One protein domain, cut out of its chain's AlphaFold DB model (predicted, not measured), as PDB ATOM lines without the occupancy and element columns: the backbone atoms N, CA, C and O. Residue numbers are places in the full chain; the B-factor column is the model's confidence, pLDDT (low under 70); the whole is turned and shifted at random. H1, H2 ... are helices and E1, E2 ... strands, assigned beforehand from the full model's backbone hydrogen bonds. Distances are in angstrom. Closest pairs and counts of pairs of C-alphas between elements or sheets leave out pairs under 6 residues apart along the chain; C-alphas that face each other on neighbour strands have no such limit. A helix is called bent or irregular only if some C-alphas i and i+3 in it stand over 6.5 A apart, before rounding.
ATOM      1  N   ILE A  67      49.648  -8.240  28.969       68.75
ATOM      2  CA  ILE A  67      49.936  -7.350  30.098       68.75
ATOM      3  C   ILE A  67      51.209  -6.511  29.899       68.75
ATOM      4  O   ILE A  67      51.234  -5.331  30.219       68.75
ATOM      5  N   GLN A  68      52.233  -7.081  29.262       70.81
ATOM      6  CA  GLN A  68      53.504  -6.408  28.964       70.81
ATOM      7  C   GLN A  68      53.391  -5.422  27.789       70.81
ATOM      8  O   GLN A  68      54.330  -4.681  27.513       70.81
ATOM      9  N   LYS A  69      52.267  -5.439  27.064       82.56
ATOM     10  CA  LYS A  69      51.989  -4.561  25.918       82.56
ATOM     11  C   LYS A  69      51.033  -3.422  26.270       82.56
ATOM     12  O   LYS A  69      50.790  -2.579  25.414       82.56
ATOM     13  N   ILE A  70      50.475  -3.407  27.485       85.75
ATOM     14  CA  ILE A  70      49.469  -2.421  27.904       85.75
ATOM     15  C   ILE A  70      50.015  -1.000  27.793       85.75
ATOM     16  O   ILE A  70      49.377  -0.160  27.168       85.75
ATOM     17  N   GLU A  71      51.191  -0.737  28.359       86.06
ATOM     18  CA  GLU A  71      51.746   0.620  28.402       86.06
ATOM     19  C   GLU A  71      52.033   1.146  26.995       86.06
ATOM     20  O   GLU A  71      51.558   2.216  26.627       86.06
ATOM     21  N   ASP A  72      52.700   0.345  26.159       86.19
ATOM     22  CA  ASP A  72      52.965   0.698  24.760       86.19
ATOM     23  C   ASP A  72      51.670   0.907  23.959       86.19
ATOM     24  O   ASP A  72      51.614   1.754  23.068       86.19
ATOM     25  N   PHE A  73      50.621   0.138  24.261       91.00
ATOM     26  CA  PHE A  73      49.323   0.260  23.608       91.00
ATOM     27  C   PHE A  73      48.632   1.574  23.978       91.00
ATOM     28  O   PHE A  73      48.153   2.278  23.090       91.00
ATOM     29  N   LEU A  74      48.631   1.927  25.265       91.19
ATOM     30  CA  LEU A  74      48.059   3.175  25.769       91.19
ATOM     31  C   LEU A  74      48.832   4.400  25.261       91.19
ATOM     32  O   LEU A  74      48.211   5.348  24.790       91.19
ATOM     33  N   ILE A  75      50.168   4.350  25.259       88.12
ATOM     34  CA  ILE A  75      51.026   5.423  24.726       88.12
ATOM     35  C   ILE A  75      50.785   5.626  23.226       88.12
ATOM     36  O   ILE A  75      50.686   6.757  22.760       88.12
ATOM     37  N   ARG A  76      50.657   4.546  22.446       89.19
ATOM     38  CA  ARG A  76      50.349   4.653  21.009       89.19
ATOM     39  C   ARG A  76      48.986   5.278  20.761       89.19
ATOM     40  O   ARG A  76      48.880   6.176  19.933       89.19
ATOM     41  N   MET A  77      47.966   4.831  21.496       91.31
ATOM     42  CA  MET A  77      46.631   5.420  21.390       91.31
ATOM     43  C   MET A  77      46.626   6.907  21.742       91.31
ATOM     44  O   MET A  77      45.938   7.691  21.099       91.31
ATOM     45  N   HIS A  78      47.423   7.294  22.731       87.75
ATOM     46  CA  HIS A  78      47.593   8.683  23.125       87.75
ATOM     47  C   HIS A  78      48.295   9.538  22.065       87.75
ATOM     48  O   HIS A  78      47.878  10.658  21.808       87.75
ATOM     49  N   ARG A  79      49.280   8.977  21.357       84.94
ATOM     50  CA  ARG A  79      49.947   9.615  20.208       84.94
ATOM     51  C   ARG A  79      49.094   9.642  18.927       84.94
ATOM     52  O   ARG A  79      49.619   9.893  17.847       84.94
ATOM     53  N   GLY A  80      47.795   9.353  19.031       87.31
ATOM     54  CA  GLY A  80      46.830   9.454  17.935       87.31
ATOM     55  C   GLY A  80      46.575   8.160  17.155       87.31
ATOM     56  O   GLY A  80      45.757   8.162  16.232       87.31
ATOM     57  N   ASP A  81      47.211   7.032  17.499       91.31
ATOM     58  CA  ASP A  81      46.880   5.760  16.850       91.31
ATOM     59  C   ASP A  81      45.478   5.273  17.264       91.31
ATOM     60  O   ASP A  81      45.085   5.302  18.428       91.31
ATOM     61  N   SER A  82      44.718   4.707  16.322       92.81
ATOM     62  CA  SER A  82      43.498   3.975  16.686       92.81
ATOM     63  C   SER A  82      43.839   2.701  17.470       92.81
ATOM     64  O   SER A  82      44.887   2.089  17.254       92.81
ATOM     65  N   ALA A  83      42.914   2.220  18.311       93.38
ATOM     66  CA  ALA A  83      43.087   0.955  19.034       93.38
ATOM     67  C   ALA A  83      43.449  -0.217  18.097       93.38
ATOM     68  O   ALA A  83      44.278  -1.059  18.437       93.38
ATOM     69  N   SER A  84      42.871  -0.259  16.893       93.00
ATOM     70  CA  SER A  84      43.179  -1.281  15.888       93.00
ATOM     71  C   SER A  84      44.617  -1.183  15.378       93.00
ATOM     72  O   SER A  84      45.301  -2.205  15.291       93.00
ATOM     73  N   LYS A  85      45.095   0.034  15.079       92.75
ATOM     74  CA  LYS A  85      46.470   0.275  14.622       92.75
ATOM     75  C   LYS A  85      47.480  -0.043  15.726       92.75
ATOM     76  O   LYS A  85      48.383  -0.844  15.504       92.75
ATOM     77  N   ALA A  86      47.256   0.470  16.937       92.50
ATOM     78  CA  ALA A  86      48.104   0.200  18.095       92.50
ATOM     79  C   ALA A  86      48.191  -1.307  18.412       92.50
ATOM     80  O   ALA A  86      49.276  -1.830  18.670       92.50
ATOM     81  N   ALA A  87      47.071  -2.038  18.339       90.25
ATOM     82  CA  ALA A  87      47.058  -3.485  18.550       90.25
ATOM     83  C   ALA A  87      47.841  -4.239  17.463       90.25
ATOM     84  O   ALA A  87      48.632  -5.130  17.786       90.25
ATOM     85  N   LYS A  88      47.646  -3.877  16.188       89.06
ATOM     86  CA  LYS A  88      48.336  -4.500  15.050       89.06
ATOM     87  C   LYS A  88      49.851  -4.345  15.167       89.06
ATOM     88  O   LYS A  88      50.568  -5.341  15.065       89.06
ATOM     89  N   ASP A  89      50.321  -3.136  15.457       85.56
ATOM     90  CA  ASP A  89      51.750  -2.834  15.577       85.56
ATOM     91  C   ASP A  89      52.401  -3.585  16.742       85.56
ATOM     92  O   ASP A  89      53.520  -4.086  16.630       85.56
ATOM     93  N   LEU A  90      51.666  -3.755  17.842       84.06
ATOM     94  CA  LEU A  90      52.110  -4.537  18.995       84.06
ATOM     95  C   LEU A  90      51.874  -6.045  18.831       84.06
ATOM     96  O   LEU A  90      52.037  -6.805  19.790       84.06
ATOM     97  N   LYS A  91      51.499  -6.510  17.632       84.06
ATOM     98  CA  LYS A  91      51.221  -7.922  17.327       84.06
ATOM     99  C   LYS A  91      50.233  -8.529  18.340       84.06
ATOM    100  O   LYS A  91      50.515  -9.551  18.972       84.06
ATOM    101  N   THR A  92      49.120  -7.841  18.580       85.94
ATOM    102  CA  THR A  92      48.001  -8.254  19.444       85.94
ATOM    103  C   THR A  92      46.665  -7.910  18.769       85.94
ATOM    104  O   THR A  92      46.639  -7.422  17.643       85.94
ATOM    105  N   THR A  93      45.537  -8.189  19.424       87.88
ATOM    106  CA  THR A  93      44.203  -7.822  18.920       87.88
ATOM    107  C   THR A  93      43.504  -6.876  19.882       87.88
ATOM    108  O   THR A  93      43.711  -6.950  21.096       87.88
ATOM    109  N   VAL A  94      42.613  -6.032  19.358       92.25
ATOM    110  CA  VAL A  94      41.770  -5.163  20.193       92.25
ATOM    111  C   VAL A  94      40.939  -5.988  21.171       92.25
ATOM    112  O   VAL A  94      40.842  -5.613  22.328       92.25
ATOM    113  N   ARG A  95      40.425  -7.156  20.757       91.44
ATOM    114  CA  ARG A  95      39.674  -8.078  21.629       91.44
ATOM    115  C   ARG A  95      40.511  -8.594  22.802       91.44
ATOM    116  O   ARG A  95      39.982  -8.807  23.887       91.44
ATOM    117  N   THR A  96      41.802  -8.838  22.586       88.88
ATOM    118  CA  THR A  96      42.721  -9.256  23.652       88.88
ATOM    119  C   THR A  96      43.002  -8.096  24.602       88.88
ATOM    120  O   THR A  96      42.938  -8.285  25.816       88.88
ATOM    121  N   MET A  97      43.277  -6.906  24.055       91.06
ATOM    122  CA  MET A  97      43.570  -5.699  24.835       91.06
ATOM    123  C   MET A  97      42.346  -5.209  25.618       91.06
ATOM    124  O   MET A  97      42.466  -4.884  26.790       91.06
ATOM    125  N   SER A  98      41.145  -5.266  25.043       92.06
ATOM    126  CA  SER A  98      39.903  -4.839  25.702       92.06
ATOM    127  C   SER A  98      39.537  -5.674  26.930       92.06
ATOM    128  O   SER A  98      38.725  -5.241  27.735       92.06
ATOM    129  N   LYS A  99      40.099  -6.882  27.062       91.62
ATOM    130  CA  LYS A  99      39.928  -7.747  28.238       91.62
ATOM    131  C   LYS A  99      40.954  -7.472  29.340       91.62
ATOM    132  O   LYS A  99      40.847  -8.063  30.408       91.62
ATOM    133  N   GLN A 100      41.973  -6.652  29.074       89.56
ATOM    134  CA  GLN A 100      43.007  -6.350  30.057       89.56
ATOM    135  C   GLN A 100      42.552  -5.249  31.013       89.56
ATOM    136  O   GLN A 100      41.859  -4.301  30.633       89.56
ATOM    137  N   THR A 101      43.026  -5.354  32.248       89.25
ATOM    138  CA  THR A 101      42.943  -4.303  33.257       89.25
ATOM    139  C   THR A 101      44.349  -3.843  33.623       89.25
ATOM    140  O   THR A 101      45.323  -4.588  33.514       89.25
ATOM    141  N   TYR A 102      44.467  -2.589  34.036       87.06
ATOM    142  CA  TYR A 102      45.701  -1.982  34.519       87.06
ATOM    143  C   TYR A 102      45.346  -1.095  35.706       87.06
ATOM    144  O   TYR A 102      44.320  -0.425  35.667       87.06
ATOM    145  N   LYS A 103      46.115  -1.139  36.801       83.94
ATOM    146  CA  LYS A 103      45.808  -0.392  38.042       83.94
ATOM    147  C   LYS A 103      44.324  -0.504  38.484       83.94
ATOM    148  O   LYS A 103      43.722   0.473  38.919       83.94
ATOM    149  N   GLY A 104      43.714  -1.682  38.308       82.75
ATOM    150  CA  GLY A 104      42.314  -1.957  38.667       82.75
ATOM    151  C   GLY A 104      41.241  -1.406  37.713       82.75
ATOM    152  O   GLY A 104      40.061  -1.614  37.967       82.75
ATOM    153  N   SER A 105      41.609  -0.740  36.612       87.38
ATOM    154  CA  SER A 105      40.667  -0.199  35.616       87.38
ATOM    155  C   SER A 105      40.837  -0.871  34.245       87.38
ATOM    156  O   SER A 105      41.948  -1.280  33.901       87.38
ATOM    157  N   PRO A 106      39.771  -1.010  33.433       93.19
ATOM    158  CA  PRO A 106      39.898  -1.499  32.060       93.19
ATOM    159  C   PRO A 106      40.749  -0.533  31.239       93.19
ATOM    160  O   PRO A 106      40.621   0.675  31.400       93.19
ATOM    161  N   ILE A 107      41.601  -1.042  30.347       93.50
ATOM    162  CA  ILE A 107      42.537  -0.176  29.607       93.50
ATOM    163  C   ILE A 107      41.857   0.632  28.489       93.50
ATOM    164  O   ILE A 107      42.268   1.752  28.193       93.50
ATOM    165  N   ILE A 108      40.783   0.096  27.898       95.69
ATOM    166  CA  ILE A 108      39.956   0.757  26.878       95.69
ATOM    167  C   ILE A 108      38.475   0.442  27.090       95.69
ATOM    168  O   ILE A 108      38.128  -0.644  27.557       95.69
ATOM    169  N   LYS A 109      37.598   1.359  26.677       94.50
ATOM    170  CA  LYS A 109      36.146   1.140  26.572       94.50
ATOM    171  C   LYS A 109      35.632   1.629  25.225       94.50
ATOM    172  O   LYS A 109      36.291   2.423  24.560       94.50
ATOM    173  N   LYS A 110      34.464   1.136  24.807       93.19
ATOM    174  CA  LYS A 110      33.754   1.717  23.667       93.19
ATOM    175  C   LYS A 110      32.945   2.920  24.136       93.19
ATOM    176  O   LYS A 110      32.031   2.761  24.933       93.19
ATOM    177  N   GLU A 111      33.249   4.083  23.585       91.38
ATOM    178  CA  GLU A 111      32.505   5.325  23.781       91.38
ATOM    179  C   GLU A 111      32.054   5.807  22.398       91.38
ATOM    180  O   GLU A 111      32.864   5.895  21.474       91.38
ATOM    181  N   LYS A 112      30.746   6.035  22.213       90.12
ATOM    182  CA  LYS A 112      30.155   6.435  20.916       90.12
ATOM    183  C   LYS A 112      30.622   5.555  19.736       90.12
ATOM    184  O   LYS A 112      30.957   6.038  18.658       90.12
ATOM    185  N   GLY A 113      30.714   4.241  19.963       88.06
ATOM    186  CA  GLY A 113      31.134   3.257  18.957       88.06
ATOM    187  C   GLY A 113      32.646   3.169  18.693       88.06
ATOM    188  O   GLY A 113      33.073   2.274  17.962       88.06
ATOM    189  N   ARG A 114      33.475   4.021  19.309       89.88
ATOM    190  CA  ARG A 114      34.939   4.026  19.149       89.88
ATOM    191  C   ARG A 114      35.635   3.516  20.405       89.88
ATOM    192  O   ARG A 114      35.167   3.736  21.514       89.88
ATOM    193  N   TRP A 115      36.759   2.822  20.237       93.56
ATOM    194  CA  TRP A 115      37.594   2.409  21.366       93.56
ATOM    195  C   TRP A 115      38.396   3.599  21.886       93.56
ATOM    196  O   TRP A 115      39.217   4.150  21.156       93.56
ATOM    197  N   VAL A 116      38.174   3.952  23.147       93.25
ATOM    198  CA  VAL A 116      38.795   5.090  23.823       93.25
ATOM    199  C   VAL A 116      39.622   4.592  25.005       93.25
ATOM    200  O   VAL A 116      39.175   3.738  25.780       93.25
ATOM    201  N   SER A 117      40.839   5.129  25.139       93.56
ATOM    202  CA  SER A 117      41.709   4.893  26.295       93.56
ATOM    203  C   SER A 117      41.030   5.352  27.583       93.56
ATOM    204  O   SER A 117      40.442   6.432  27.632       93.56
ATOM    205  N   GLN A 118      41.126   4.539  28.632       94.69
ATOM    206  CA  GLN A 118      40.676   4.905  29.981       94.69
ATOM    207  C   GLN A 118      41.818   5.439  30.851       94.69
ATOM    208  O   GLN A 118      41.643   5.640  32.050       94.69
TER     209      GLN A 118
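What this domain is: This is residues 67 to 118 of the 318 residues of an uncharacterized protein of Candidatus Poribacteria bacterium (UniProt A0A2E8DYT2). Three helices cluster together, H1 and H2 crossing steeply with short H3 next to H2, and a two-strand hairpin lies beside them, E2 nearer to H1 than E1 is. The printed part has 52 residues, with H1, H2, H3, E1 and E2 in that order, of mixed class, helices and strands. It is compact, with a radius of gyration of the C-alphas of 9.7 A and spans of 26 by 24 by 19 A.

Where its parts are: Find C-alpha 67 at (49.936, -7.350, 30.098); from there H1, residues 67 to 78, runs 17.6 A, irregular, with C-alphas 68 and 71 7.3 A apart. Next come H2, residues 83 to 89, 10.1 A, H3, residues 94 to 97, and E1, residues 108 to 111. E2, residues 114 to 117, ends at C-alpha 117 (41.709, 4.893, 26.295).

How they stand to each other: H1 touches H2 with residues 73 to 77 alone, at a steep tilt of 62 degrees; their closest C-alphas, Phe 73 and Ala 86, are 5.6 A apart. H2 touches H3, closest at C-alphas 87 and 94, 5.8 A. In the antiparallel hairpin E1 and E2, look for N 109 and O 116, 3.0 A. H2 has every O i to N i+4 pair within hydrogen-bond range, H1 6 of 8; H3 is too short.

The domain as a whole: The farthest C-alphas, Gln 68 and Lys 112, are 27.8 A apart. The printed part has no cut and no long link; residue 67 alone is under pLDDT 70.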